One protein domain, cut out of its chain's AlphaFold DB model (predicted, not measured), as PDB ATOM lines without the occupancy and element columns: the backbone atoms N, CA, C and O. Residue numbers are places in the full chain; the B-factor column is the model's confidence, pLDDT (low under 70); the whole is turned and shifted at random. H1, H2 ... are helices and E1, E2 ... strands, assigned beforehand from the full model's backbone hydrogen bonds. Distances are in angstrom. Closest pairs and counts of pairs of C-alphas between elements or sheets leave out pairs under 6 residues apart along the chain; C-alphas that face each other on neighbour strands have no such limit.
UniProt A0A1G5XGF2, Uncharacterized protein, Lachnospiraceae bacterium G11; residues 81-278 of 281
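AT A GLANCE: This is residues 81 to 278 of the 281 residues of an uncharacterized protein of Lachnospiraceae bacterium G11 (UniProt A0A1G5XGF2). A twisted sheet of six antiparallel strands has H2 and H3 packed over one face and H4 over the other, making three layers, and the sheet curls round both H2 and H4. A small second sheet, E1 E2 E9, packs on H4 through E2, while short H1 lies close to H2. The printed part has 198 residues, with four named helices and nine named strands in the order E1 E2 E3 E4 H1 H2 H3 E5 E6 E7 E8 H4 E9, of mixed class. It is compact, with a radius of gyration of the C-alphas of 16.3 A and spans of 54 by 39 by 32 A.

HOW THE PARTS SIT: The large sheet runs E3 (residues 121 to 124), E4 (131 to 137), E8 (245 to 252), E7 (227 to 238), E6 (203 to 215) and E5 (189 to 200), with E3 and E5 as edge strands. E5 E6 E7 E8 form a meander, each strand the antiparallel neighbour of the one before. In that order across the sheet, pairs within hydrogen-bond range include N 122 and O 133, 2.8 A; N 134 and O 249, 2.8 A; N 248 and O 235, 2.9 A; N 208 and O 234, 2.8 A; and N 207 and O 196, 2.8 A. E5 bends by 81 degrees at residue 197. H2 (152 to 161) and H3 (169 to 180) are on the same face; H4 (260 to 272) is on the opposite face. The closest C-alphas of H2 and E7 are those of Glu 152 and Thr 237, 5.0 A; of H3 and E5, Val 170 and Ser 189, 5.8 A; of H4 and E8, Ile 263 and Val 250, 5.6 A. H2 and H3 touch only at the corner, and only just, with 3 pairs of C-alphas within 8 A, the closest those of Ile 160 and Val 170, 6.2 A. H1 (143 to 146) is close to but not clearly touching H2. The second sheet is E1 (95 to 100), E2 (105 to 110) and E9 (275 to 277), antiparallel, with N 97 and O 108 at 2.8 A and N 107 and O 275 at 2.9 A; the closest C-alphas of E2 and H4 are those of Lys 109 and Met 270, 5.6 A. Every O i to N i+4 pair is within hydrogen-bond range in H3 and H4, and 4 of 6 in H2; H1 is too short for such a pair.

IN THESE COORDINATES: E1 begins at C-alpha 95 (-30.318, -14.849, 54.518), and E9 ends at C-alpha 277 (-17.245, -25.710, 49.767). E6 measures 35.3 A, E7 33.9 A, E5 26.7 A, E8 23.9 A, E4 20.0 A and H4 18.8 A.

THE WHOLE: The C-alphas of Asn 85 and Gly 222 are the two farthest apart, 55.4 A. The printed part has no cut, and the link of E6 to E7 is long. Confidence is under 70 at residues 85 to 87, 126 to 129, 140 and 220 to 223.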
ATOM      1  N   ILE A  81     -19.155 -19.845  58.186       89.12
ATOM      2  CA  ILE A  81     -18.506 -19.001  59.176       89.12
ATOM      3  C   ILE A  81     -18.327 -17.636  58.525       89.12
ATOM      4  O   ILE A  81     -17.620 -17.490  57.530       89.12
ATOM      5  N   GLU A  82     -18.992 -16.639  59.092       87.88
ATOM      6  CA  GLU A  82     -18.895 -15.258  58.647       87.88
ATOM      7  C   GLU A  82     -17.627 -14.618  59.203       87.88
ATOM      8  O   GLU A  82     -17.432 -14.525  60.419       87.88
ATOM      9  N   VAL A  83     -16.760 -14.176  58.297       81.62
ATOM     10  CA  VAL A  83     -15.582 -13.376  58.617       81.62
ATOM     11  C   VAL A  83     -15.557 -12.215  57.635       81.62
ATOM     12  O   VAL A  83     -15.505 -12.424  56.427       81.62
ATOM     13  N   TYR A  84     -15.635 -10.993  58.162       71.88
ATOM     14  CA  TYR A  84     -15.656  -9.756  57.375       71.88
ATOM     15  C   TYR A  84     -14.563  -8.790  57.837       71.88
ATOM     16  O   TYR A  84     -14.739  -7.577  57.848       71.88
ATOM     17  N   ASN A  85     -13.399  -9.312  58.233       66.31
ATOM     18  CA  ASN A  85     -12.314  -8.490  58.787       66.31
ATOM     19  C   ASN A  85     -11.795  -7.423  57.803       66.31
ATOM     20  O   ASN A  85     -11.191  -6.438  58.227       66.31
ATOM     21  N   LYS A  86     -12.029  -7.619  56.500       62.31
ATOM     22  CA  LYS A  86     -11.650  -6.706  55.411       62.31
ATOM     23  C   LYS A  86     -12.855  -6.110  54.668       62.31
ATOM     24  O   LYS A  86     -12.665  -5.446  53.654       62.31
ATOM     25  N   CYS A  87     -14.078  -6.339  55.149       64.75
ATOM     26  CA  CYS A  87     -15.318  -5.931  54.489       64.75
ATOM     27  C   CYS A  87     -16.308  -5.249  55.429       64.75
ATOM     28  O   CYS A  87     -16.066  -5.114  56.625       64.75
ATOM     29  N   GLU A  88     -17.409  -4.767  54.855       80.75
ATOM     30  CA  GLU A  88     -18.587  -4.371  55.625       80.75
ATOM     31  C   GLU A  88     -19.064  -5.553  56.483       80.75
ATOM     32  O   GLU A  88     -19.056  -6.695  56.023       80.75
ATOM     33  N   ASP A  89     -19.452  -5.284  57.731       84.75
ATOM     34  CA  ASP A  89     -20.066  -6.291  58.596       84.75
ATOM     35  C   ASP A  89     -21.485  -6.581  58.094       84.75
ATOM     36  O   ASP A  89     -22.387  -5.751  58.225       84.75
ATOM     37  N   LEU A  90     -21.657  -7.752  57.483       89.75
ATOM     38  CA  LEU A  90     -22.912  -8.209  56.892       89.75
ATOM     39  C   LEU A  90     -23.572  -9.312  57.724       89.75
ATOM     40  O   LEU A  90     -24.433 -10.024  57.204       89.75
ATOM     41  N   SER A  91     -23.197  -9.489  58.996       86.31
ATOM     42  CA  SER A  91     -23.730 -10.589  59.808       86.31
ATOM     43  C   SER A  91     -25.252 -10.558  59.953       86.31
ATOM     44  O   SER A  91     -25.906 -11.588  59.789       86.31
ATOM     45  N   ASP A  92     -25.831  -9.371  60.137       88.50
ATOM     46  CA  ASP A  92     -27.287  -9.180  60.222       88.50
ATOM     47  C   ASP A  92     -27.946  -8.884  58.859       88.50
ATOM     48  O   ASP A  92     -29.161  -8.695  58.786       88.50
ATOM     49  N   TRP A  93     -27.168  -8.817  57.772       91.38
ATOM     50  CA  TRP A  93     -27.690  -8.542  56.436       91.38
ATOM     51  C   TRP A  93     -28.104  -9.844  55.756       91.38
ATOM     52  O   TRP A  93     -27.253 -10.678  55.462       91.38
ATOM     53  N   GLY A  94     -29.396 -10.003  55.479       92.56
ATOM     54  CA  GLY A  94     -29.907 -11.054  54.609       92.56
ATOM     55  C   GLY A  94     -29.864 -12.485  55.140       92.56
ATOM     56  O   GLY A  94     -29.596 -12.766  56.309       92.56
ATOM     57  N   VAL A  95     -30.169 -13.418  54.240       92.31
ATOM     58  CA  VAL A  95     -30.318 -14.849  54.518       92.31
ATOM     59  C   VAL A  95     -29.534 -15.661  53.495       92.31
ATOM     60  O   VAL A  95     -29.659 -15.446  52.291       92.31
ATOM     61  N   TYR A  96     -28.751 -16.632  53.969       92.44
ATOM     62  CA  TYR A  96     -28.000 -17.535  53.099       92.44
ATOM     63  C   TYR A  96     -28.914 -18.451  52.276       92.44
ATOM     64  O   TYR A  96     -29.732 -19.199  52.817       92.44
ATOM     65  N   GLY A  97     -28.709 -18.432  50.961       91.56
ATOM     66  CA  GLY A  97     -29.084 -19.497  50.041       91.56
ATOM     67  C   GLY A  97     -27.917 -20.461  49.814       91.56
ATOM     68  O   GLY A  97     -26.748 -20.105  49.989       91.56
ATOM     69  N   TYR A  98     -28.245 -21.691  49.424       89.56
ATOM     70  CA  TYR A  98     -27.277 -22.742  49.112       89.56
ATOM     71  C   TYR A  98     -27.553 -23.285  47.718       89.56
ATOM     72  O   TYR A  98     -28.668 -23.718  47.427       89.56
ATOM     73  N   PHE A  99     -26.521 -23.296  46.885       90.00
ATOM     74  CA  PHE A  99     -26.570 -23.742  45.502       90.00
ATOM     75  C   PHE A  99     -25.396 -24.663  45.219       90.00
ATOM     76  O   PHE A  99     -24.388 -24.651  45.920       90.00
ATOM     77  N   THR A 100     -25.523 -25.470  44.178       88.31
ATOM     78  CA  THR A 100     -24.456 -26.371  43.755       88.31
ATOM     79  C   THR A 100     -24.244 -26.229  42.261       88.31
ATOM     80  O   THR A 100     -25.203 -26.308  41.489       88.31
ATOM     81  N   THR A 101     -22.991 -26.056  41.861       86.31
ATOM     82  CA  THR A 101     -22.523 -26.403  40.516       86.31
ATOM     83  C   THR A 101     -22.329 -27.929  40.445       86.31
ATOM     84  O   THR A 101     -22.898 -28.676  41.250       86.31
ATOM     85  N   MET A 102     -21.530 -28.430  39.499       84.50
ATOM     86  CA  MET A 102     -21.212 -29.855  39.428       84.50
ATOM     87  C   MET A 102     -20.237 -30.273  40.537       84.50
ATOM     88  O   MET A 102     -20.312 -31.400  41.034       84.50
ATOM     89  N   LYS A 103     -19.296 -29.393  40.897       88.19
ATOM     90  CA  LYS A 103     -18.179 -29.724  41.796       88.19
ATOM     91  C   LYS A 103     -18.079 -28.825  43.025       88.19
ATOM     92  O   LYS A 103     -17.337 -29.165  43.940       88.19
ATOM     93  N   THR A 104     -18.817 -27.722  43.062       89.75
ATOM     94  CA  THR A 104     -18.700 -26.699  44.102       89.75
ATOM     95  C   THR A 104     -20.063 -26.431  44.727       89.75
ATOM     96  O   THR A 104     -21.044 -26.151  44.035       89.75
ATOM     97  N   ALA A 105     -20.143 -26.492  46.054       91.00
ATOM     98  CA  ALA A 105     -21.274 -25.914  46.767       91.00
ATOM     99  C   ALA A 105     -20.990 -24.431  47.023       91.00
ATOM    100  O   ALA A 105     -19.946 -24.080  47.568       91.00
ATOM    101  N   ILE A 106     -21.924 -23.573  46.631       92.44
ATOM    102  CA  ILE A 106     -21.847 -22.121  46.752       92.44
ATOM    103  C   ILE A 106     -22.913 -21.680  47.751       92.44
ATOM    104  O   ILE A 106     -24.077 -22.077  47.653       92.44
ATOM    105  N   SER A 107     -22.533 -20.846  48.714       93.50
ATOM    106  CA  SER A 107     -23.478 -20.156  49.587       93.50
ATOM    107  C   SER A 107     -23.328 -18.651  49.442       93.50
ATOM    108  O   SER A 107     -22.213 -18.147  49.372       93.50
ATOM    109  N   ILE A 108     -24.454 -17.946  49.377       94.88
ATOM    110  CA  ILE A 108     -24.532 -16.499  49.155       94.88
ATOM    111  C   ILE A 108     -25.755 -15.951  49.892       94.88
ATOM    112  O   ILE A 108     -26.768 -16.650  49.989       94.88
ATOM    113  N   LYS A 109     -25.683 -14.738  50.446       94.50
ATOM    114  CA  LYS A 109     -26.834 -14.111  51.107       94.50
ATOM    115  C   LYS A 109     -27.717 -13.351  50.124       94.50
ATOM    116  O   LYS A 109     -27.223 -12.762  49.171       94.50
ATOM    117  N   PHE A 110     -29.015 -13.339  50.414       94.62
ATOM    118  CA  PHE A 110     -30.047 -12.542  49.745       94.62
ATOM    119  C   PHE A 110     -30.647 -11.560  50.763       94.62
ATOM    120  O   PHE A 110     -30.787 -11.969  51.917       94.62
ATOM    121  N   PRO A 111     -31.014 -10.322  50.383       92.50
ATOM    122  CA  PRO A 111     -31.514  -9.294  51.301       92.50
ATOM    123  C   PRO A 111     -32.650  -9.757  52.221       92.50
ATOM    124  O   PRO A 111     -32.574  -9.541  53.427       92.50
ATOM    125  N   ASP A 112     -33.646 -10.460  51.676       89.88
ATOM    126  CA  ASP A 112     -34.792 -10.958  52.441       89.88
ATOM    127  C   ASP A 112     -34.920 -12.478  52.354       89.88
ATOM    128  O   ASP A 112     -34.934 -13.194  53.363       89.88
ATOM    129  N   HIS A 113     -35.056 -12.994  51.130       88.56
ATOM    130  CA  HIS A 113     -35.403 -14.387  50.886       88.56
ATOM    131  C   HIS A 113     -34.553 -14.974  49.760       88.56
ATOM    132  O   HIS A 113     -34.501 -14.395  48.673       88.56
ATOM    133  N   PRO A 114     -33.910 -16.135  49.980       90.94
ATOM    134  CA  PRO A 114     -33.247 -16.850  48.907       90.94
ATOM    135  C   PRO A 114     -34.276 -17.547  48.000       90.94
ATOM    136  O   PRO A 114     -35.390 -17.858  48.444       90.94
ATOM    137  N   PRO A 115     -33.897 -17.877  46.754       87.69
ATOM    138  CA  PRO A 115     -34.670 -18.771  45.907       87.69
ATOM    139  C   PRO A 115     -34.943 -20.098  46.628       87.69
ATOM    140  O   PRO A 115     -34.086 -20.634  47.336       87.69
ATOM    141  N   VAL A 116     -36.149 -20.644  46.464       81.56
ATOM    142  CA  VAL A 116     -36.563 -21.888  47.128       81.56
ATOM    143  C   VAL A 116     -36.716 -23.043  46.140       81.56
ATOM    144  O   VAL A 116     -37.199 -22.882  45.019       81.56
ATOM    145  N   LYS A 117     -36.390 -24.258  46.602       76.44
ATOM    146  CA  LYS A 117     -36.455 -25.510  45.825       76.44
ATOM    147  C   LYS A 117     -35.559 -25.449  44.580       76.44
ATOM    148  O   LYS A 117     -34.349 -25.418  44.723       76.44
ATOM    149  N   SER A 118     -36.153 -25.505  43.392       70.62
ATOM    150  CA  SER A 118     -35.473 -25.459  42.099       70.62
ATOM    151  C   SER A 118     -35.595 -24.091  41.427       70.62
ATOM    152  O   SER A 118     -35.321 -23.993  40.235       70.62
ATOM    153  N   SER A 119     -36.097 -23.069  42.133       82.00
ATOM    154  CA  SER A 119     -36.108 -21.710  41.595       82.00
ATOM    155  C   SER A 119     -34.716 -21.098  41.709       82.00
ATOM    156  O   SER A 119     -34.012 -21.325  42.693       82.00
ATOM    157  N   LEU A 120     -34.352 -20.323  40.694       90.75
ATOM    158  CA  LEU A 120     -33.142 -19.504  40.631       90.75
ATOM    159  C   LEU A 120     -33.476 -18.004  40.683       90.75
ATOM    160  O   LEU A 120     -32.587 -17.168  40.564       90.75
ATOM    161  N   VAL A 121     -34.756 -17.665  40.878       93.81
ATOM    162  CA  VAL A 121     -35.251 -16.296  41.024       93.81
ATOM    163  C   VAL A 121     -35.845 -16.133  42.421       93.81
ATOM    164  O   VAL A 121     -36.567 -17.002  42.913       93.81
ATOM    165  N   ALA A 122     -35.522 -15.027  43.080       92.38
ATOM    166  CA  ALA A 122     -36.054 -14.654  44.377       92.38
ATOM    167  C   ALA A 122     -36.645 -13.256  44.345       92.38
ATOM    168  O   ALA A 122     -36.001 -12.301  43.916       92.38
ATOM    169  N   HIS A 123     -37.859 -13.140  44.862       88.75
ATOM    170  CA  HIS A 123     -38.548 -11.868  44.979       88.75
ATOM    171  C   HIS A 123     -38.181 -11.273  46.330       88.75
ATOM    172  O   HIS A 123     -38.395 -11.921  47.360       88.75
ATOM    173  N   GLN A 124     -37.600 -10.081  46.326       86.94
ATOM    174  CA  GLN A 124     -37.327  -9.357  47.563       86.94
ATOM    175  C   GLN A 124     -38.526  -8.461  47.875       86.94
ATOM    176  O   GLN A 124     -39.230  -8.046  46.955       86.94
ATOM    177  N   ASN A 125     -38.775  -8.199  49.159       72.69
ATOM    178  CA  ASN A 125     -39.951  -7.492  49.673       72.69
ATOM    179  C   ASN A 125     -41.301  -8.223  49.452       72.69
ATOM    180  O   ASN A 125     -41.874  -8.237  48.364       72.69
ATOM    181  N   THR A 126     -41.857  -8.813  50.520       59.12
ATOM    182  CA  THR A 126     -43.084  -9.637  50.465       59.12
ATOM    183  C   THR A 126     -44.378  -8.865  50.224       59.12
ATOM    184  O   THR A 126     -45.392  -9.501  49.935       59.12
ATOM    185  N   ASP A 127     -44.359  -7.537  50.375       60.19
ATOM    186  CA  ASP A 127     -45.573  -6.719  50.320       60.19
ATOM    187  C   ASP A 127     -45.722  -5.956  48.988       60.19
ATOM    188  O   ASP A 127     -46.859  -5.748  48.563       60.19
ATOM    189  N   GLU A 128     -44.622  -5.599  48.299       65.19
ATOM    190  CA  GLU A 128     -44.661  -4.823  47.035       65.19
ATOM    191  C   GLU A 128     -43.661  -5.274  45.936       65.19
ATOM    192  O   GLU A 128     -43.672  -4.689  44.860       65.19
ATOM    193  N   TYR A 129     -42.864  -6.339  46.140       68.38
ATOM    194  CA  TYR A 129     -41.943  -6.931  45.143       68.38
ATOM    195  C   TYR A 129     -41.145  -5.916  44.297       68.38
ATOM    196  O   TYR A 129     -41.189  -5.937  43.069       68.38
ATOM    197  N   GLU A 130     -40.404  -5.026  44.955       84.56
ATOM    198  CA  GLU A 130     -39.658  -3.953  44.278       84.56
ATOM    199  C   GLU A 130     -38.324  -4.418  43.670       84.56
ATOM    200  O   GLU A 130     -37.735  -3.699  42.865       84.56
ATOM    201  N   GLU A 131     -37.840  -5.615  44.017       90.44
ATOM    202  CA  GLU A 131     -36.611  -6.170  43.448       90.44
ATOM    203  C   GLU A 131     -36.748  -7.663  43.123       90.44
ATOM    204  O   GLU A 131     -37.265  -8.461  43.916       90.44
ATOM    205  N   PHE A 132     -36.181  -8.067  41.985       93.69
ATOM    206  CA  PHE A 132     -35.926  -9.476  41.682       93.69
ATOM    207  C   PHE A 132     -34.443  -9.780  41.727       93.69
ATOM    208  O   PHE A 132     -33.631  -9.054  41.159       93.69
ATOM    209  N   ILE A 133     -34.100 -10.912  42.332       96.19
ATOM    210  CA  ILE A 133     -32.742 -11.437  42.325       96.19
ATOM    211  C   ILE A 133     -32.713 -12.740  41.550       96.19
ATOM    212  O   ILE A 133     -33.393 -13.695  41.914       96.19
ATOM    213  N   VAL A 134     -31.887 -12.799  40.513       96.25
ATOM    214  CA  VAL A 134     -31.567 -14.033  39.794       96.25
ATOM    215  C   VAL A 134     -30.197 -14.499  40.253       96.25
ATOM    216  O   VAL A 134     -29.244 -13.733  40.191       96.25
ATOM    217  N   PHE A 135     -30.075 -15.746  40.689       95.62
ATOM    218  CA  PHE A 135     -28.791 -16.390  40.955       95.62
ATOM    219  C   PHE A 135     -28.767 -17.721  40.224       95.62
ATOM    220  O   PHE A 135     -29.618 -18.567  40.492       95.62
ATOM    221  N   ALA A 136     -27.787 -17.939  39.351       93.56
ATOM    222  CA  ALA A 136     -27.660 -19.208  38.653       93.56
ATOM    223  C   ALA A 136     -26.207 -19.701  38.645       93.56
ATOM    224  O   ALA A 136     -25.333 -19.043  38.070       93.56
ATOM    225  N   PRO A 137     -25.935 -20.885  39.228       90.44
ATOM    226  CA  PRO A 137     -24.736 -21.630  38.885       90.44
ATOM    227  C   PRO A 137     -24.910 -22.208  37.476       90.44
ATOM    228  O   PRO A 137     -25.943 -22.815  37.183       90.44
ATOM    229  N   ILE A 138     -23.917 -22.045  36.604       87.88
ATOM    230  CA  ILE A 138     -23.945 -22.636  35.264       87.88
ATOM    231  C   ILE A 138     -23.305 -24.018  35.364       87.88
ATOM    232  O   ILE A 138     -22.196 -24.170  35.874       87.88
ATOM    233  N   GLN A 139     -24.026 -25.048  34.927       79.06
ATOM    234  CA  GLN A 139     -23.551 -26.426  35.035       79.06
ATOM    235  C   GLN A 139     -22.726 -26.818  33.800       79.06
ATOM    236  O   GLN A 139     -23.141 -26.581  32.666       79.06
ATOM    237  N   ASP A 140     -21.582 -27.474  34.031       65.50
ATOM    238  CA  ASP A 140     -20.617 -27.908  33.002       65.50
ATOM    239  C   ASP A 140     -21.219 -28.817  31.910       65.50
ATOM    240  O   ASP A 140     -20.641 -28.969  30.837       65.50
ATOM    241  N   GLU A 141     -22.373 -29.442  32.162       72.69
ATOM    242  CA  GLU A 141     -23.060 -30.301  31.191       72.69
ATOM    243  C   GLU A 141     -23.683 -29.531  30.006       72.69
ATOM    244  O   GLU A 141     -24.011 -30.142  28.986       72.69
ATOM    245  N   CYS A 142     -23.731 -28.195  30.063       75.44
ATOM    246  CA  CYS A 142     -24.001 -27.328  28.912       75.44
ATOM    247  C   CYS A 142     -22.707 -26.997  28.140       75.44
ATOM    248  O   CYS A 142     -22.335 -25.831  28.011       75.44
ATOM    249  N   GLU A 143     -22.018 -28.019  27.612       80.06
ATOM    250  CA  GLU A 143     -20.699 -27.878  26.961       80.06
ATOM    251  C   GLU A 143     -20.664 -26.778  25.880       80.06
ATOM    252  O   GLU A 143     -19.684 -26.039  25.782       80.06
ATOM    253  N   GLU A 144     -21.729 -26.633  25.082       85.12
ATOM    254  CA  GLU A 144     -21.814 -25.615  24.024       85.12
ATOM    255  C   GLU A 144     -21.878 -24.187  24.588       85.12
ATOM    256  O   GLU A 144     -21.167 -23.306  24.098       85.12
ATOM    257  N   LEU A 145     -22.661 -23.965  25.647       88.19
ATOM    258  CA  LEU A 145     -22.745 -22.680  26.345       88.19
ATOM    259  C   LEU A 145     -21.414 -22.349  27.026       88.19
ATOM    260  O   LEU A 145     -20.853 -21.277  26.817       88.19
ATOM    261  N   VAL A 146     -20.878 -23.296  27.801       89.19
ATOM    262  CA  VAL A 146     -19.635 -23.109  28.563       89.19
ATOM    263  C   VAL A 146     -18.448 -22.863  27.628       89.19
ATOM    264  O   VAL A 146     -17.585 -22.054  27.945       89.19
ATOM    265  N   SER A 147     -18.425 -23.467  26.435       90.44
ATOM    266  CA  SER A 147     -17.361 -23.229  25.446       90.44
ATOM    267  C   SER A 147     -17.301 -21.797  24.893       90.44
ATOM    268  O   SER A 147     -16.277 -21.409  24.329       90.44
ATOM    269  N   GLN A 148     -18.381 -21.022  25.035       94.25
ATOM    270  CA  GLN A 148     -18.441 -19.615  24.627       94.25
ATOM    271  C   GLN A 148     -17.956 -18.670  25.737       94.25
ATOM    272  O   GLN A 148     -17.633 -17.518  25.453       94.25
ATOM    273  N   ILE A 149     -17.885 -19.153  26.981       94.56
ATOM    274  CA  ILE A 149     -17.425 -18.393  28.143       94.56
ATOM    275  C   ILE A 149     -15.892 -18.461  28.194       94.56
ATOM    276  O   ILE A 149     -15.309 -19.522  28.410       94.56
ATOM    277  N   THR A 150     -15.229 -17.325  27.983       94.00
ATOM    278  CA  THR A 150     -13.760 -17.213  27.942       94.00
ATOM    279  C   THR A 150     -13.149 -16.606  29.197       94.00
ATOM    280  O   THR A 150     -11.992 -16.880  29.505       94.00
ATOM    281  N   ASP A 151     -13.909 -15.758  29.880       96.25
ATOM    282  CA  ASP A 151     -13.507 -14.944  31.029       96.25
ATOM    283  C   ASP A 151     -14.757 -14.421  31.757       96.25
ATOM    284  O   ASP A 151     -15.888 -14.615  31.297       96.25
ATOM    285  N   GLU A 152     -14.578 -13.737  32.885       96.38
ATOM    286  CA  GLU A 152     -15.676 -13.236  33.712       96.38
ATOM    287  C   GLU A 152     -16.560 -12.244  32.944       96.38
ATOM    288  O   GLU A 152     -17.773 -12.196  33.160       96.38
ATOM    289  N   GLN A 153     -15.983 -11.479  32.007       97.38
ATOM    290  CA  GLN A 153     -16.715 -10.492  31.208       97.38
ATOM    291  C   GLN A 153     -17.634 -11.135  30.175       97.38
ATOM    292  O   GLN A 153     -18.661 -10.555  29.826       97.38
ATOM    293  N   SER A 154     -17.285 -12.331  29.707       96.94
ATOM    294  CA  SER A 154     -18.078 -13.081  28.737       96.94
ATOM    295  C   SER A 154     -19.301 -13.784  29.341       96.94
ATOM    296  O   SER A 154     -20.265 -14.008  28.612       96.94
ATOM    297  N   ILE A 155     -19.311 -14.090  30.650       97.25
ATOM    298  CA  ILE A 155     -20.354 -14.927  31.280       97.25
ATOM    299  C   ILE A 155     -21.758 -14.357  31.044       97.25
ATOM    300  O   ILE A 155     -22.588 -15.027  30.431       97.25
ATOM    301  N   LEU A 156     -22.032 -13.131  31.514       96.94
ATOM    302  CA  LEU A 156     -23.368 -12.528  31.423       96.94
ATOM    303  C   LEU A 156     -23.839 -12.323  29.975       96.94
ATOM    304  O   LEU A 156     -24.956 -12.743  29.672       96.94
ATOM    305  N   PRO A 157     -23.030 -11.748  29.061       96.69
ATOM    306  CA  PRO A 157     -23.390 -11.671  27.648       96.69
ATOM    307  C   PRO A 157     -23.761 -13.033  27.049       96.69
ATOM    308  O   PRO A 157     -24.822 -13.158  26.444       96.69
ATOM    309  N   VAL A 158     -22.945 -14.067  27.279       96.06
ATOM    310  CA  VAL A 158     -23.182 -15.407  26.725       96.06
ATOM    311  C   VAL A 158     -24.487 -16.005  27.251       96.06
ATOM    312  O   VAL A 158     -25.299 -16.482  26.458       96.06
ATOM    313  N   VAL A 159     -24.746 -15.965  28.562       95.56
ATOM    314  CA  VAL A 159     -25.994 -16.537  29.107       95.56
ATOM    315  C   VAL A 159     -27.235 -15.726  28.734       95.56
ATOM    316  O   VAL A 159     -28.314 -16.301  28.608       95.56
ATOM    317  N   ILE A 160     -27.111 -14.411  28.529       96.12
ATOM    318  CA  ILE A 160     -28.212 -13.560  28.052       96.12
ATOM    319  C   ILE A 160     -28.534 -13.858  26.583       96.12
ATOM    320  O   ILE A 160     -29.705 -13.939  26.225       96.12
ATOM    321  N   GLU A 161     -27.523 -14.055  25.734       94.94
ATOM    322  CA  GLU A 161     -27.718 -14.361  24.310       94.94
ATOM    323  C   GLU A 161     -28.307 -15.764  24.084       94.94
ATOM    324  O   GLU A 161     -29.103 -15.970  23.165       94.94
ATOM    325  N   ASN A 162     -27.988 -16.724  24.954       92.75
ATOM    326  CA  ASN A 162     -28.491 -18.097  24.888       92.75
ATOM    327  C   ASN A 162     -29.825 -18.257  25.647       92.75
ATOM    328  O   ASN A 162     -29.948 -19.034  26.589       92.75
ATOM    329  N   THR A 163     -30.845 -17.510  25.215       90.75
ATOM    330  CA  THR A 163     -32.146 -17.343  25.908       90.75
ATOM    331  C   THR A 163     -32.957 -18.617  26.185       90.75
ATOM    332  O   THR A 163     -33.858 -18.589  27.021       90.75
ATOM    333  N   GLU A 164     -32.683 -19.727  25.495       85.94
ATOM    334  CA  GLU A 164     -33.390 -21.003  25.692       85.94
ATOM    335  C   GLU A 164     -32.743 -21.890  26.771       85.94
ATOM    336  O   GLU A 164     -33.353 -22.867  27.212       85.94
ATOM    337  N   GLU A 165     -31.530 -21.549  27.211       86.44
ATOM    338  CA  GLU A 165     -30.791 -22.312  28.211       86.44
ATOM    339  C   GLU A 165     -31.400 -22.142  29.602       86.44
ATOM    340  O   GLU A 165     -31.753 -21.039  30.020       86.44
ATOM    341  N   TYR A 166     -31.456 -23.232  30.371       83.69
ATOM    342  CA  TYR A 166     -32.039 -23.230  31.720       83.69
ATOM    343  C   TYR A 166     -31.323 -22.268  32.684       83.69
ATOM    344  O   TYR A 166     -31.925 -21.780  33.636       83.69
ATOM    345  N   PHE A 167     -30.049 -21.971  32.423       86.38
ATOM    346  CA  PHE A 167     -29.237 -21.040  33.206       86.38
ATOM    347  C   PHE A 167     -29.287 -19.607  32.673       86.38
ATOM    348  O   PHE A 167     -28.616 -18.742  33.226       86.38
ATOM    349  N   SER A 168     -30.044 -19.328  31.607       93.38
ATOM    350  CA  SER A 168     -30.207 -17.972  31.093       93.38
ATOM    351  C   SER A 168     -31.116 -17.159  32.016       93.38
ATOM    352  O   SER A 168     -32.225 -17.610  32.321       93.38
ATOM    353  N   PRO A 169     -30.729 -15.934  32.417       95.44
ATOM    354  CA  PRO A 169     -31.611 -15.094  33.219       95.44
ATOM    355  C   PRO A 169     -32.888 -14.738  32.445       95.44
ATOM    356  O   PRO A 169     -33.950 -14.642  33.049       95.44
ATOM    357  N   VAL A 170     -32.824 -14.657  31.109       96.50
ATOM    358  CA  VAL A 170     -33.991 -14.437  30.239       96.50
ATOM    359  C   VAL A 170     -34.988 -15.592  30.354       96.50
ATOM    360  O   VAL A 170     -36.179 -15.361  30.566       96.50
ATOM    361  N   TYR A 171     -34.502 -16.836  30.279       94.25
ATOM    362  CA  TYR A 171     -35.331 -18.027  30.464       94.25
ATOM    363  C   TYR A 171     -35.982 -18.036  31.850       94.25
ATOM    364  O   TYR A 171     -37.200 -18.190  31.967       94.25
ATOM    365  N   LEU A 172     -35.166 -17.857  32.893       93.69
ATOM    366  CA  LEU A 172     -35.579 -17.934  34.294       93.69
ATOM    367  C   LEU A 172     -36.634 -16.879  34.636       93.69
ATOM    368  O   LEU A 172     -37.698 -17.221  35.153       93.69
ATOM    369  N   LEU A 173     -36.378 -15.621  34.276       94.19
ATOM    370  CA  LEU A 173     -37.310 -14.515  34.488       94.19
ATOM    371  C   LEU A 173     -38.581 -14.692  33.660       94.19
ATOM    372  O   LEU A 173     -39.667 -14.449  34.169       94.19
ATOM    373  N   GLY A 174     -38.488 -15.187  32.421       94.06
ATOM    374  CA  GLY A 174     -39.666 -15.492  31.609       94.06
ATOM    375  C   GLY A 174     -40.625 -16.468  32.294       94.06
ATOM    376  O   GLY A 174     -41.838 -16.251  32.289       94.06
ATOM    377  N   TYR A 175     -40.109 -17.541  32.900       92.12
ATOM    378  CA  TYR A 175     -40.946 -18.460  33.679       92.12
ATOM    379  C   TYR A 175     -41.519 -17.814  34.930       92.12
ATOM    380  O   TYR A 175     -42.713 -17.970  35.181       92.12
ATOM    381  N   GLU A 176     -40.681 -17.121  35.699       91.00
ATOM    382  CA  GLU A 176     -41.095 -16.532  36.969       91.00
ATOM    383  C   GLU A 176     -42.183 -15.474  36.746       91.00
ATOM    384  O   GLU A 176     -43.280 -15.566  37.302       91.00
ATOM    385  N   LEU A 177     -41.934 -14.531  35.835       90.56
ATOM    386  CA  LEU A 177     -42.857 -13.452  35.491       90.56
ATOM    387  C   LEU A 177     -44.146 -13.976  34.848       90.56
ATOM    388  O   LEU A 177     -45.236 -13.509  35.176       90.56
ATOM    389  N   GLY A 178     -44.053 -14.985  33.980       89.19
ATOM    390  CA  GLY A 178     -45.236 -15.589  33.369       89.19
ATOM    391  C   GLY A 178     -46.105 -16.375  34.353       89.19
ATOM    392  O   GLY A 178     -47.319 -16.447  34.176       89.19
ATOM    393  N   TYR A 179     -45.512 -16.974  35.390       87.06
ATOM    394  CA  TYR A 179     -46.261 -17.746  36.383       87.06
ATOM    395  C   TYR A 179     -46.844 -16.870  37.497       87.06
ATOM    396  O   TYR A 179     -47.943 -17.152  37.980       87.06
ATOM    397  N   HIS A 180     -46.118 -15.832  37.915       84.19
ATOM    398  CA  HIS A 180     -46.452 -15.051  39.105       84.19
ATOM    399  C   HIS A 180     -46.998 -13.644  38.819       84.19
ATOM    400  O   HIS A 180     -47.674 -13.099  39.690       84.19
ATOM    401  N   TYR A 181     -46.764 -13.083  37.627       83.88
ATOM    402  CA  TYR A 181     -47.021 -11.663  37.334       83.88
ATOM    403  C   TYR A 181     -47.822 -11.412  36.048       83.88
ATOM    404  O   TYR A 181     -47.888 -10.278  35.587       83.88
ATOM    405  N   ASP A 182     -48.443 -12.446  35.467       86.81
ATOM    406  CA  ASP A 182     -49.244 -12.341  34.233       86.81
ATOM    407  C   ASP A 182     -48.498 -11.631  33.079       86.81
ATOM    408  O   ASP A 182     -49.100 -10.930  32.263       86.81
ATOM    409  N   MET A 183     -47.179 -11.826  32.992       88.12
ATOM    410  CA  MET A 183     -46.345 -11.310  31.902       88.12
ATOM    411  C   MET A 183     -46.265 -12.317  30.750       88.12
ATOM    412  O   MET A 183     -46.310 -13.535  30.950       88.12
ATOM    413  N   ASP A 184     -46.114 -11.827  29.522       90.69
ATOM    414  CA  ASP A 184     -45.781 -12.670  28.381       90.69
ATOM    415  C   ASP A 184     -44.359 -13.210  28.548       90.69
ATOM    416  O   ASP A 184     -43.367 -12.509  28.343       90.69
ATOM    417  N   ARG A 185     -44.269 -14.486  28.909       91.25
ATOM    418  CA  ARG A 185     -43.010 -15.196  29.117       91.25
ATOM    419  C   ARG A 185     -42.044 -15.075  27.935       91.25
ATOM    420  O   ARG A 185     -40.840 -14.995  28.154       91.25
ATOM    421  N   GLU A 186     -42.547 -15.093  26.701       91.69
ATOM    422  CA  GLU A 186     -41.703 -15.054  25.496       91.69
ATOM    423  C   GLU A 186     -41.223 -13.634  25.161       91.69
ATOM    424  O   GLU A 186     -40.369 -13.452  24.297       91.69
ATOM    425  N   SER A 187     -41.752 -12.621  25.854       94.06
ATOM    426  CA  SER A 187     -41.383 -11.220  25.648       94.06
ATOM    427  C   SER A 187     -40.160 -10.771  26.444       94.06
ATOM    428  O   SER A 187     -39.652  -9.678  26.181       94.06
ATOM    429  N   VAL A 188     -39.706 -11.573  27.415       96.19
ATOM    430  CA  VAL A 188     -38.566 -11.207  28.260       96.19
ATOM    431  C   VAL A 188     -37.306 -11.122  27.408       96.19
ATOM    432  O   VAL A 188     -36.971 -12.043  26.667       96.19
ATOM    433  N   SER A 189     -36.584 -10.014  27.527       97.06
ATOM    434  CA  SER A 189     -35.258  -9.857  26.936       97.06
ATOM    435  C   SER A 189     -34.366  -9.010  27.831       97.06
ATOM    436  O   SER A 189     -34.862  -8.218  28.632       97.06
ATOM    437  N   MET A 190     -33.051  -9.181  27.715       98.25
ATOM    438  CA  MET A 190     -32.070  -8.430  28.495       98.25
ATOM    439  C   MET A 190     -30.929  -7.935  27.603       98.25
ATOM    440  O   MET A 190     -30.581  -8.583  26.617       98.25
ATOM    441  N   THR A 191     -30.331  -6.799  27.956       97.50
ATOM    442  CA  THR A 191     -29.116  -6.254  27.327       97.50
ATOM    443  C   THR A 191     -28.054  -5.991  28.377       97.50
ATOM    444  O   THR A 191     -28.390  -5.665  29.511       97.50
ATOM    445  N   VAL A 192     -26.776  -6.105  28.013       97.88
ATOM    446  CA  VAL A 192     -25.656  -5.589  28.818       97.88
ATOM    447  C   VAL A 192     -25.262  -4.237  28.236       97.88
ATOM    448  O   VAL A 192     -24.827  -4.161  27.087       97.88
ATOM    449  N   ASP A 193     -25.423  -3.175  29.018       96.81
ATOM    450  CA  ASP A 193     -25.176  -1.804  28.564       96.81
ATOM    451  C   ASP A 193     -23.764  -1.335  28.921       96.81
ATOM    452  O   ASP A 193     -23.141  -0.574  28.175       96.81
ATOM    453  N   SER A 194     -23.244  -1.794  30.060       97.00
ATOM    454  CA  SER A 194     -21.865  -1.555  30.471       97.00
ATOM    455  C   SER A 194     -21.315  -2.735  31.261       97.00
ATOM    456  O   SER A 194     -22.073  -3.487  31.878       97.00
ATOM    457  N   SER A 195     -19.994  -2.884  31.231       96.88
ATOM    458  CA  SER A 195     -19.277  -3.850  32.047       96.88
ATOM    459  C   SER A 195     -17.958  -3.275  32.557       96.88
ATOM    460  O   SER A 195     -17.281  -2.512  31.863       96.88
ATOM    461  N   GLU A 196     -17.591  -3.646  33.778       97.25
ATOM    462  CA  GLU A 196     -16.316  -3.309  34.402       97.25
ATOM    463  C   GLU A 196     -15.803  -4.484  35.238       97.25
ATOM    464  O   GLU A 196     -16.582  -5.228  35.829       97.25
ATOM    465  N   LEU A 197     -14.483  -4.671  35.263       97.25
ATOM    466  CA  LEU A 197     -13.858  -5.631  36.167       97.25
ATOM    467  C   LEU A 197     -13.646  -4.968  37.523       97.25
ATOM    468  O   LEU A 197     -13.030  -3.903  37.605       97.25
ATOM    469  N   GLU A 198     -14.111  -5.620  38.579       95.38
ATOM    470  CA  GLU A 198     -13.820  -5.221  39.949       95.38
ATOM    471  C   GLU A 198     -13.687  -6.439  40.858       95.38
ATOM    472  O   GLU A 198     -14.315  -7.474  40.646       95.38
ATOM    473  N   THR A 199     -12.871  -6.305  41.898       92.06
ATOM    474  CA  THR A 199     -12.758  -7.334  42.926       92.06
ATOM    475  C   THR A 199     -13.863  -7.120  43.957       92.06
ATOM    476  O   THR A 199     -13.896  -6.094  44.646       92.06
ATOM    477  N   VAL A 200     -14.766  -8.093  44.072       90.75
ATOM    478  CA  VAL A 200     -15.806  -8.127  45.099       90.75
ATOM    479  C   VAL A 200     -15.541  -9.299  46.009       90.75
ATOM    480  O   VAL A 200     -15.598 -10.473  45.642       90.75
ATOM    481  N   GLY A 201     -15.251  -8.953  47.248       87.56
ATOM    482  CA  GLY A 201     -14.927  -9.934  48.239       87.56
ATOM    483  C   GLY A 201     -13.605 -10.613  47.898       87.56
ATOM    484  O   GLY A 201     -12.579  -9.967  47.693       87.56
ATOM    485  N   GLN A 202     -13.669 -11.932  47.773       86.88
ATOM    486  CA  GLN A 202     -12.531 -12.769  47.422       86.88
ATOM    487  C   GLN A 202     -12.443 -13.107  45.920       86.88
ATOM    488  O   GLN A 202     -11.628 -13.958  45.552       86.88
ATOM    489  N   TYR A 203     -13.289 -12.493  45.085       90.81
ATOM    490  CA  TYR A 203     -13.453 -12.794  43.661       90.81
ATOM    491  C   TYR A 203     -13.107 -11.593  42.794       90.81
ATOM    492  O   TYR A 203     -13.500 -10.471  43.106       90.81
ATOM    493  N   ASP A 204     -12.443 -11.849  41.671       94.19
ATOM    494  CA  ASP A 204     -12.431 -10.906  40.558       94.19
ATOM    495  C   ASP A 204     -13.706 -11.142  39.762       94.19
ATOM    496  O   ASP A 204     -13.979 -12.260  39.337       94.19
ATOM    497  N   CYS A 205     -14.526 -10.112  39.622       97.19
ATOM    498  CA  CYS A 205     -15.828 -10.223  38.993       97.19
ATOM    499  C   CYS A 205     -15.919  -9.286  37.797       97.19
ATOM    500  O   CYS A 205     -15.346  -8.195  37.788       97.19
ATOM    501  N   CYS A 206     -16.734  -9.672  36.821       98.25
ATOM    502  CA  CYS A 206     -17.306  -8.707  35.901       98.25
ATOM    503  C   CYS A 206     -18.610  -8.186  36.489       98.25
ATOM    504  O   CYS A 206     -19.577  -8.935  36.625       98.25
ATOM    505  N   LYS A 207     -18.633  -6.900  36.814       98.44
ATOM    506  CA  LYS A 207     -19.851  -6.163  37.110       98.44
ATOM    507  C   LYS A 207     -20.462  -5.690  35.802       98.44
ATOM    508  O   LYS A 207     -19.795  -5.041  34.999       98.44
ATOM    509  N   CYS A 208     -21.741  -5.962  35.616       98.31
ATOM    510  CA  CYS A 208     -22.521  -5.541  34.467       98.31
ATOM    511  C   CYS A 208     -23.695  -4.681  34.921       98.31
ATOM    512  O   CYS A 208     -24.348  -4.972  35.922       98.31
ATOM    513  N   THR A 209     -24.018  -3.662  34.135       98.25
ATOM    514  CA  THR A 209     -25.308  -2.972  34.224       98.25
ATOM    515  C   THR A 209     -26.062  -3.178  32.928       98.25
ATOM    516  O   THR A 209     -25.452  -3.226  31.854       98.25
ATOM    517  N   GLY A 210     -27.383  -3.224  32.995       97.75
ATOM    518  CA  GLY A 210     -28.171  -3.351  31.785       97.75
ATOM    519  C   GLY A 210     -29.649  -3.097  31.983       97.75
ATOM    520  O   GLY A 210     -30.082  -2.606  33.028       97.75
ATOM    521  N   THR A 211     -30.416  -3.470  30.964       97.50
ATOM    522  CA  THR A 211     -31.874  -3.398  31.002       97.50
ATOM    523  C   THR A 211     -32.501  -4.752  30.730       97.50
ATOM    524  O   THR A 211     -32.008  -5.534  29.919       97.50
ATOM    525  N   MET A 212     -33.596  -5.029  31.425       96.88
ATOM    526  CA  MET A 212     -34.551  -6.081  31.118       96.88
ATOM    527  C   MET A 212     -35.807  -5.431  30.542       96.88
ATOM    528  O   MET A 212     -36.270  -4.415  31.050       96.88
ATOM    529  N   THR A 213     -36.399  -6.037  29.519       96.62
ATOM    530  CA  THR A 213     -37.728  -5.662  29.030       96.62
ATOM    531  C   THR A 213     -38.668  -6.855  29.063       96.62
ATOM    532  O   THR A 213     -38.231  -7.989  28.883       96.62
ATOM    533  N   CYS A 214     -39.952  -6.603  29.307       94.19
ATOM    534  CA  CYS A 214     -41.019  -7.601  29.235       94.19
ATOM    535  C   CYS A 214     -42.355  -6.928  28.900       94.19
ATOM    536  O   CYS A 214     -42.463  -5.701  28.899       94.19
ATOM    537  N   LYS A 215     -43.379  -7.719  28.589       92.88
ATOM    538  CA  LYS A 215     -44.718  -7.246  28.224       92.88
ATOM    539  C   LYS A 215     -45.781  -7.934  29.052       92.88
ATOM    540  O   LYS A 215     -45.617  -9.100  29.402       92.88
ATOM    541  N   ASP A 216     -46.892  -7.244  29.276       90.06
ATOM    542  CA  ASP A 216     -48.091  -7.869  29.838       90.06
ATOM    543  C   ASP A 216     -48.566  -9.025  28.940       90.06
ATOM    544  O   ASP A 216     -48.494  -8.943  27.707       90.06
ATOM    545  N   ALA A 217     -49.090 -10.100  29.532       85.38
ATOM    546  CA  ALA A 217     -49.660 -11.203  28.766       85.38
ATOM    547  C   ALA A 217     -50.942 -10.774  28.031       85.38
ATOM    548  O   ALA A 217     -51.771 -10.038  28.562       85.38
ATOM    549  N   GLU A 218     -51.199 -11.339  26.843       76.38
ATOM    550  CA  GLU A 218     -52.441 -11.091  26.079       76.38
ATOM    551  C   GLU A 218     -53.726 -11.435  26.859       76.38
ATOM    552  O   GLU A 218     -54.823 -10.962  26.546       76.38
ATOM    553  N   THR A 219     -53.606 -12.282  27.881       72.44
ATOM    554  CA  THR A 219     -54.697 -12.657  28.782       72.44
ATOM    555  C   THR A 219     -55.060 -11.570  29.791       72.44
ATOM    556  O   THR A 219     -56.128 -11.679  30.406       72.44
ATOM    557  N   TYR A 220     -54.238 -10.525  29.933       63.75
ATOM    558  CA  TYR A 220     -54.503  -9.362  30.769       63.75
ATOM    559  C   TYR A 220     -55.676  -8.565  30.179       63.75
ATOM    560  O   TYR A 220     -55.581  -7.860  29.173       63.75
ATOM    561  N   ARG A 221     -56.874  -8.782  30.731       54.75
ATOM    562  CA  ARG A 221     -58.118  -8.283  30.133       54.75
ATOM    563  C   ARG A 221     -58.333  -6.802  30.421       54.75
ATOM    564  O   ARG A 221     -58.742  -6.453  31.521       54.75
ATOM    565  N   GLY A 222     -58.315  -5.997  29.361       58.25
ATOM    566  CA  GLY A 222     -59.040  -4.720  29.301       58.25
ATOM    567  C   GLY A 222     -58.174  -3.480  29.132       58.25
ATOM    568  O   GLY A 222     -58.716  -2.448  28.739       58.25
ATOM    569  N   ASP A 223     -56.867  -3.615  29.325       64.75
ATOM    570  CA  ASP A 223     -55.889  -2.541  29.188       64.75
ATOM    571  C   ASP A 223     -54.976  -2.779  27.969       64.75
ATOM    572  O   ASP A 223     -54.924  -3.893  27.435       64.75
ATOM    573  N   PRO A 224     -54.330  -1.731  27.424       73.06
ATOM    574  CA  PRO A 224     -53.320  -1.914  26.389       73.06
ATOM    575  C   PRO A 224     -52.165  -2.755  26.936       73.06
ATOM    576  O   PRO A 224     -51.732  -2.510  28.051       73.06
ATOM    577  N   LEU A 225     -51.652  -3.695  26.137       80.56
ATOM    578  CA  LEU A 225     -50.428  -4.428  26.472       80.56
ATOM    579  C   LEU A 225     -49.290  -3.421  26.625       80.56
ATOM    580  O   LEU A 225     -48.919  -2.763  25.642       80.56
ATOM    581  N   LEU A 226     -48.790  -3.262  27.847       86.56
ATOM    582  CA  LEU A 226     -47.676  -2.379  28.132       86.56
ATOM    583  C   LEU A 226     -46.368  -3.151  27.986       86.56
ATOM    584  O   LEU A 226     -46.277  -4.342  28.279       86.56
ATOM    585  N   GLU A 227     -45.369  -2.452  27.459       92.00
ATOM    586  CA  GLU A 227     -43.980  -2.886  27.501       92.00
ATOM    587  C   GLU A 227     -43.331  -2.180  28.683       92.00
ATOM    588  O   GLU A 227     -43.444  -0.959  28.824       92.00
ATOM    589  N   HIS A 228     -42.664  -2.963  29.516       92.19
ATOM    590  CA  HIS A 228     -41.980  -2.512  30.713       92.19
ATOM    591  C   HIS A 228     -40.477  -2.618  30.502       92.19
ATOM    592  O   HIS A 228     -39.997  -3.497  29.783       92.19
ATOM    593  N   THR A 229     -39.724  -1.703  31.103       95.19
ATOM    594  CA  THR A 229     -38.260  -1.704  31.060       95.19
ATOM    595  C   THR A 229     -37.733  -1.472  32.459       95.19
ATOM    596  O   THR A 229     -38.074  -0.476  33.087       95.19
ATOM    597  N   TYR A 230     -36.880  -2.386  32.897       96.12
ATOM    598  CA  TYR A 230     -36.325  -2.445  34.235       96.12
ATOM    599  C   TYR A 230     -34.805  -2.422  34.148       96.12
ATOM    600  O   TYR A 230     -34.214  -3.083  33.293       96.12
ATOM    601  N   SER A 231     -34.161  -1.653  35.009       96.94
ATOM    602  CA  SER A 231     -32.709  -1.630  35.129       96.94
ATOM    603  C   SER A 231     -32.224  -2.784  36.001       96.94
ATOM    604  O   SER A 231     -32.931  -3.256  36.892       96.94
ATOM    605  N   TYR A 232     -31.013  -3.267  35.737       98.00
ATOM    606  CA  TYR A 232     -30.387  -4.277  36.579       98.00
ATOM    607  C   TYR A 232     -28.899  -4.013  36.786       98.00
ATOM    608  O   TYR A 232     -28.216  -3.431  35.935       98.00
ATOM    609  N   VAL A 233     -28.395  -4.522  37.909       98.50
ATOM    610  CA  VAL A 233     -26.969  -4.666  38.203       98.50
ATOM    611  C   VAL A 233     -26.691  -6.141  38.436       98.50
ATOM    612  O   VAL A 233     -27.371  -6.799  39.216       98.50
ATOM    613  N   GLY A 234     -25.700  -6.676  37.737       98.06
ATOM    614  CA  GLY A 234     -25.305  -8.067  37.855       98.06
ATOM    615  C   GLY A 234     -23.808  -8.219  38.004       98.06
ATOM    616  O   GLY A 234     -23.034  -7.336  37.646       98.06
ATOM    617  N   TYR A 235     -23.416  -9.369  38.513       98.62
ATOM    618  CA  TYR A 235     -22.034  -9.784  38.623       98.62
ATOM    619  C   TYR A 235     -21.898 -11.209  38.128       98.62
ATOM    620  O   TYR A 235     -22.793 -12.037  38.308       98.62
ATOM    621  N   ALA A 236     -20.747 -11.497  37.541       98.12
ATOM    622  CA  ALA A 236     -20.363 -12.842  37.176       98.12
ATOM    623  C   ALA A 236     -18.897 -13.103  37.489       98.12
ATOM    624  O   ALA A 236     -18.061 -12.197  37.446       98.12
ATOM    625  N   THR A 237     -18.610 -14.357  37.816       97.56
ATOM    626  CA  THR A 237     -17.275 -14.848  38.156       97.56
ATOM    627  C   THR A 237     -17.227 -16.366  37.981       97.56
ATOM    628  O   THR A 237     -18.236 -17.011  37.682       97.56
ATOM    629  N   PHE A 238     -16.052 -16.948  38.191       95.50
ATOM    630  CA  PHE A 238     -15.865 -18.387  38.308       95.50
ATOM    631  C   PHE A 238     -15.654 -18.812  39.757       95.50
ATOM    632  O   PHE A 238     -15.155 -18.035  40.577       95.50
ATOM    633  N   THR A 239     -15.981 -20.071  40.052       93.19
ATOM    634  CA  THR A 239     -15.546 -20.708  41.298       93.19
ATOM    635  C   THR A 239     -14.027 -20.816  41.351       93.19
ATOM    636  O   THR A 239     -13.362 -20.945  40.320       93.19
ATOM    637  N   LYS A 240     -13.446 -20.767  42.552       89.56
ATOM    638  CA  LYS A 240     -11.988 -20.639  42.704       89.56
ATOM    639  C   LYS A 240     -11.221 -21.888  42.297       89.56
ATOM    640  O   LYS A 240     -10.237 -21.794  41.566       89.56
ATOM    641  N   ASP A 241     -11.675 -23.048  42.759       87.12
ATOM    642  CA  ASP A 241     -10.928 -24.300  42.590       87.12
ATOM    643  C   ASP A 241     -11.284 -25.031  41.296       87.12
ATOM    644  O   ASP A 241     -10.441 -25.694  40.683       87.12
ATOM    645  N   HIS A 242     -12.550 -24.946  40.889       89.69
ATOM    646  CA  HIS A 242     -13.077 -25.706  39.758       89.69
ATOM    647  C   HIS A 242     -13.364 -24.863  38.523       89.69
ATOM    648  O   HIS A 242     -13.599 -25.448  37.466       89.69
ATOM    649  N   HIS A 243     -13.256 -23.536  38.634       91.81
ATOM    650  CA  HIS A 243     -13.447 -22.600  37.534       91.81
ATOM    651  C   HIS A 243     -14.809 -22.773  36.836       91.81
ATOM    652  O   HIS A 243     -14.919 -22.690  35.615       91.81
ATOM    653  N   GLU A 244     -15.852 -23.056  37.621       92.56
ATOM    654  CA  GLU A 244     -17.226 -23.207  37.139       92.56
ATOM    655  C   GLU A 244     -17.896 -21.824  37.125       92.56
ATOM    656  O   GLU A 244     -17.857 -21.134  38.150       92.56
ATOM    657  N   PRO A 245     -18.482 -21.375  36.003       95.00
ATOM    658  CA  PRO A 245     -19.034 -20.032  35.921       95.00
ATOM    659  C   PRO A 245     -20.359 -19.925  36.682       95.00
ATOM    660  O   PRO A 245     -21.187 -20.838  36.695       95.00
ATOM    661  N   PHE A 246     -20.587 -18.775  37.300       95.94
ATOM    662  CA  PHE A 246     -21.866 -18.437  37.909       95.94
ATOM    663  C   PHE A 246     -22.086 -16.928  37.887       95.94
ATOM    664  O   PHE A 246     -21.160 -16.138  37.682       95.94
ATOM    665  N   TYR A 247     -23.336 -16.522  38.088       97.62
ATOM    666  CA  TYR A 247     -23.698 -15.114  38.124       97.62
ATOM    667  C   TYR A 247     -24.843 -14.848  39.097       97.62
ATOM    668  O   TYR A 247     -25.602 -15.748  39.474       97.62
ATOM    669  N   TRP A 248     -24.989 -13.575  39.453       98.06
ATOM    670  CA  TRP A 248     -26.175 -13.057  40.114       98.06
ATOM    671  C   TRP A 248     -26.554 -11.687  39.564       98.06
ATOM    672  O   TRP A 248     -25.696 -10.907  39.160       98.06
ATOM    673  N   ILE A 249     -27.850 -11.405  39.516       98.19
ATOM    674  CA  ILE A 249     -28.423 -10.168  38.986       98.19
ATOM    675  C   ILE A 249     -29.461  -9.675  39.980       98.19
ATOM    676  O   ILE A 249     -30.305 -10.456  40.405       98.19
ATOM    677  N   VAL A 250     -29.419  -8.388  40.306       97.75
ATOM    678  CA  VAL A 250     -30.465  -7.680  41.044       97.75
ATOM    679  C   VAL A 250     -31.139  -6.708  40.083       97.75
ATOM    680  O   VAL A 250     -30.471  -5.911  39.420       97.75
ATOM    681  N   ILE A 251     -32.456  -6.815  39.968       96.81
ATOM    682  CA  ILE A 251     -33.299  -6.062  39.041       96.81
ATOM    683  C   ILE A 251     -34.159  -5.120  39.867       96.81
ATOM    684  O   ILE A 251     -34.854  -5.578  40.771       96.81
ATOM    685  N   ASP A 252     -34.137  -3.837  39.523       95.12
ATOM    686  CA  ASP A 252     -35.084  -2.863  40.053       95.12
ATOM    687  C   ASP A 252     -36.422  -3.101  39.356       95.12
ATOM    688  O   ASP A 252     -36.579  -2.759  38.183       95.12
ATOM    689  N   TYR A 253     -37.362  -3.730  40.055       91.19
ATOM    690  CA  TYR A 253     -38.705  -4.003  39.549       91.19
ATOM    691  C   TYR A 253     -39.736  -2.979  40.045       91.19
ATOM    692  O   TYR A 253     -40.935  -3.165  39.855       91.19
ATOM    693  N   SER A 254     -39.286  -1.881  40.659       89.50
ATOM    694  CA  SER A 254     -40.167  -0.783  41.049       89.50
ATOM    695  C   SER A 254     -40.698  -0.035  39.822       89.50
ATOM    696  O   SER A 254     -39.984   0.189  38.839       89.50
ATOM    697  N   ASP A 255     -41.952   0.415  39.886       84.25
ATOM    698  CA  ASP A 255     -42.595   1.154  38.790       84.25
ATOM    699  C   ASP A 255     -41.845   2.445  38.411       84.25
ATOM    700  O   ASP A 255     -41.912   2.905  37.268       84.25
ATOM    701  N   ASP A 256     -41.163   3.072  39.375       88.00
ATOM    702  CA  ASP A 256     -40.495   4.361  39.200       88.00
ATOM    703  C   ASP A 256     -38.981   4.266  38.966       88.00
ATOM    704  O   ASP A 256     -38.353   5.298  38.702       88.00
ATOM    705  N   GLN A 257     -38.416   3.053  38.988       88.00
ATOM    706  CA  GLN A 257     -36.994   2.784  38.754       88.00
ATOM    707  C   GLN A 257     -36.073   3.595  39.678       88.00
ATOM    708  O   GLN A 257     -35.030   4.120  39.266       88.00
ATOM    709  N   SER A 258     -36.511   3.785  40.925       87.06
ATOM    710  CA  SER A 258     -35.832   4.632  41.906       87.06
ATOM    711  C   SER A 258     -34.815   3.886  42.771       87.06
ATOM    712  O   SER A 258     -34.086   4.524  43.536       87.06
ATOM    713  N   GLN A 259     -34.703   2.563  42.623       89.31
ATOM    714  CA  GLN A 259     -33.896   1.693  43.481       89.31
ATOM    715  C   GLN A 259     -32.474   1.476  42.940       89.31
ATOM    716  O   GLN A 259     -31.742   0.647  43.466       89.31
ATOM    717  N   GLY A 260     -32.038   2.228  41.920       89.50
ATOM    718  CA  GLY A 260     -30.738   2.043  41.254       89.50
ATOM    719  C   GLY A 260     -29.526   1.919  42.195       89.50
ATOM    720  O   GLY A 260     -28.697   1.025  42.023       89.50
ATOM    721  N   ASP A 261     -29.434   2.776  43.218       92.44
ATOM    722  CA  ASP A 261     -28.350   2.708  44.212       92.44
ATOM    723  C   ASP A 261     -28.491   1.486  45.140       92.44
ATOM    724  O   ASP A 261     -27.490   0.904  45.561       92.44
ATOM    725  N   ILE A 262     -29.728   1.083  45.437       93.19
ATOM    726  CA  ILE A 262     -30.053  -0.040  46.321       93.19
ATOM    727  C   ILE A 262     -29.744  -1.365  45.623       93.19
ATOM    728  O   ILE A 262     -29.012  -2.175  46.187       93.19
ATOM    729  N   ILE A 263     -30.162  -1.548  44.365       95.69
ATOM    730  CA  ILE A 263     -29.852  -2.772  43.613       95.69
ATOM    731  C   ILE A 263     -28.344  -2.937  43.391       95.69
ATOM    732  O   ILE A 263     -27.832  -4.057  43.410       95.69
ATOM    733  N   ALA A 264     -27.606  -1.833  43.226       96.75
ATOM    734  CA  ALA A 264     -26.155  -1.855  43.090       96.75
ATOM    735  C   ALA A 264     -25.466  -2.266  44.401       96.75
ATOM    736  O   ALA A 264     -24.557  -3.100  44.384       96.75
ATOM    737  N   ASP A 265     -25.906  -1.705  45.533       95.62
ATOM    738  CA  ASP A 265     -25.414  -2.071  46.865       95.62
ATOM    739  C   ASP A 265     -25.733  -3.535  47.192       95.62
ATOM    740  O   ASP A 265     -24.840  -4.290  47.578       95.62
ATOM    741  N   HIS A 266     -26.973  -3.969  46.951       96.06
ATOM    742  CA  HIS A 266     -27.404  -5.350  47.135       96.06
ATOM    743  C   HIS A 266     -26.574  -6.315  46.292       96.06
ATOM    744  O   HIS A 266     -25.987  -7.246  46.845       96.06
ATOM    745  N   ALA A 267     -26.443  -6.073  44.985       97.12
ATOM    746  CA  ALA A 267     -25.648  -6.920  44.103       97.12
ATOM    747  C   ALA A 267     -24.193  -7.028  44.591       97.12
ATOM    748  O   ALA A 267     -23.635  -8.123  44.654       97.12
ATOM    749  N   ARG A 268     -23.581  -5.923  45.020       96.44
ATOM    750  CA  ARG A 268     -22.217  -5.953  45.556       96.44
ATOM    751  C   ARG A 268     -22.129  -6.733  46.871       96.44
ATOM    752  O   ARG A 268     -21.246  -7.578  47.020       96.44
ATOM    753  N   LYS A 269     -23.041  -6.489  47.817       95.25
ATOM    754  CA  LYS A 269     -23.091  -7.181  49.116       95.25
ATOM    755  C   LYS A 269     -23.301  -8.678  48.966       95.25
ATOM    756  O   LYS A 269     -22.636  -9.440  49.661       95.25
ATOM    757  N   MET A 270     -24.129  -9.112  48.017       95.69
ATOM    758  CA  MET A 270     -24.253 -10.529  47.672       95.69
ATOM    759  C   MET A 270     -22.872 -11.128  47.368       95.69
ATOM    760  O   MET A 270     -22.486 -12.109  48.001       95.69
ATOM    761  N   GLY A 271     -22.073 -10.479  46.514       94.69
ATOM    762  CA  GLY A 271     -20.708 -10.915  46.199       94.69
ATOM    763  C   GLY A 271     -19.772 -10.999  47.412       94.69
ATOM    764  O   GLY A 271     -18.996 -11.945  47.531       94.69
ATOM    765  N   LEU A 272     -19.887 -10.065  48.363       93.38
ATOM    766  CA  LEU A 272     -19.101 -10.075  49.611       93.38
ATOM    767  C   LEU A 272     -19.420 -11.269  50.522       93.38
ATOM    768  O   LEU A 272     -18.641 -11.586  51.420       93.38
ATOM    769  N   THR A 273     -20.569 -11.915  50.320       94.06
ATOM    770  CA  THR A 273     -21.048 -13.005  51.178       94.06
ATOM    771  C   THR A 273     -20.780 -14.399  50.626       94.06
ATOM    772  O   THR A 273     -21.112 -15.374  51.303       94.06
ATOM    773  N   ILE A 274     -20.186 -14.506  49.433       93.88
ATOM    774  CA  ILE A 274     -19.966 -15.791  48.769       93.88
ATOM    775  C   ILE A 274     -18.956 -16.643  49.547       93.88
ATOM    776  O   ILE A 274     -17.813 -16.235  49.772       93.88
ATOM    777  N   ALA A 275     -19.377 -17.863  49.878       92.50
ATOM    778  CA  ALA A 275     -18.548 -18.933  50.412       92.50
ATOM    779  C   ALA A 275     -18.620 -20.167  49.499       92.50
ATOM    780  O   ALA A 275     -19.700 -20.532  49.027       92.50
ATOM    781  N   GLU A 276     -17.488 -20.847  49.312       91.25
ATOM    782  CA  GLU A 276     -17.387 -22.094  48.542       91.25
ATOM    783  C   GLU A 276     -17.009 -23.274  49.442       91.25
ATOM    784  O   GLU A 276     -16.177 -23.151  50.343       91.25
ATOM    785  N   ASN A 277     -17.631 -24.427  49.194       87.81
ATOM    786  CA  ASN A 277     -17.245 -25.710  49.767       87.81
ATOM    787  C   ASN A 277     -16.926 -26.700  48.644       87.81
ATOM    788  O   ASN A 277     -17.811 -27.141  47.906       87.81
ATOM    789  N   PHE A 278     -15.647 -27.055  48.566       74.50
ATOM    790  CA  PHE A 278     -15.067 -27.956  47.570       74.50
ATOM    791  C   PHE A 278     -15.145 -29.434  47.976       74.50
ATOM    792  O   PHE A 278     -15.023 -30.326  47.139       74.50
TER     793      PHE A 278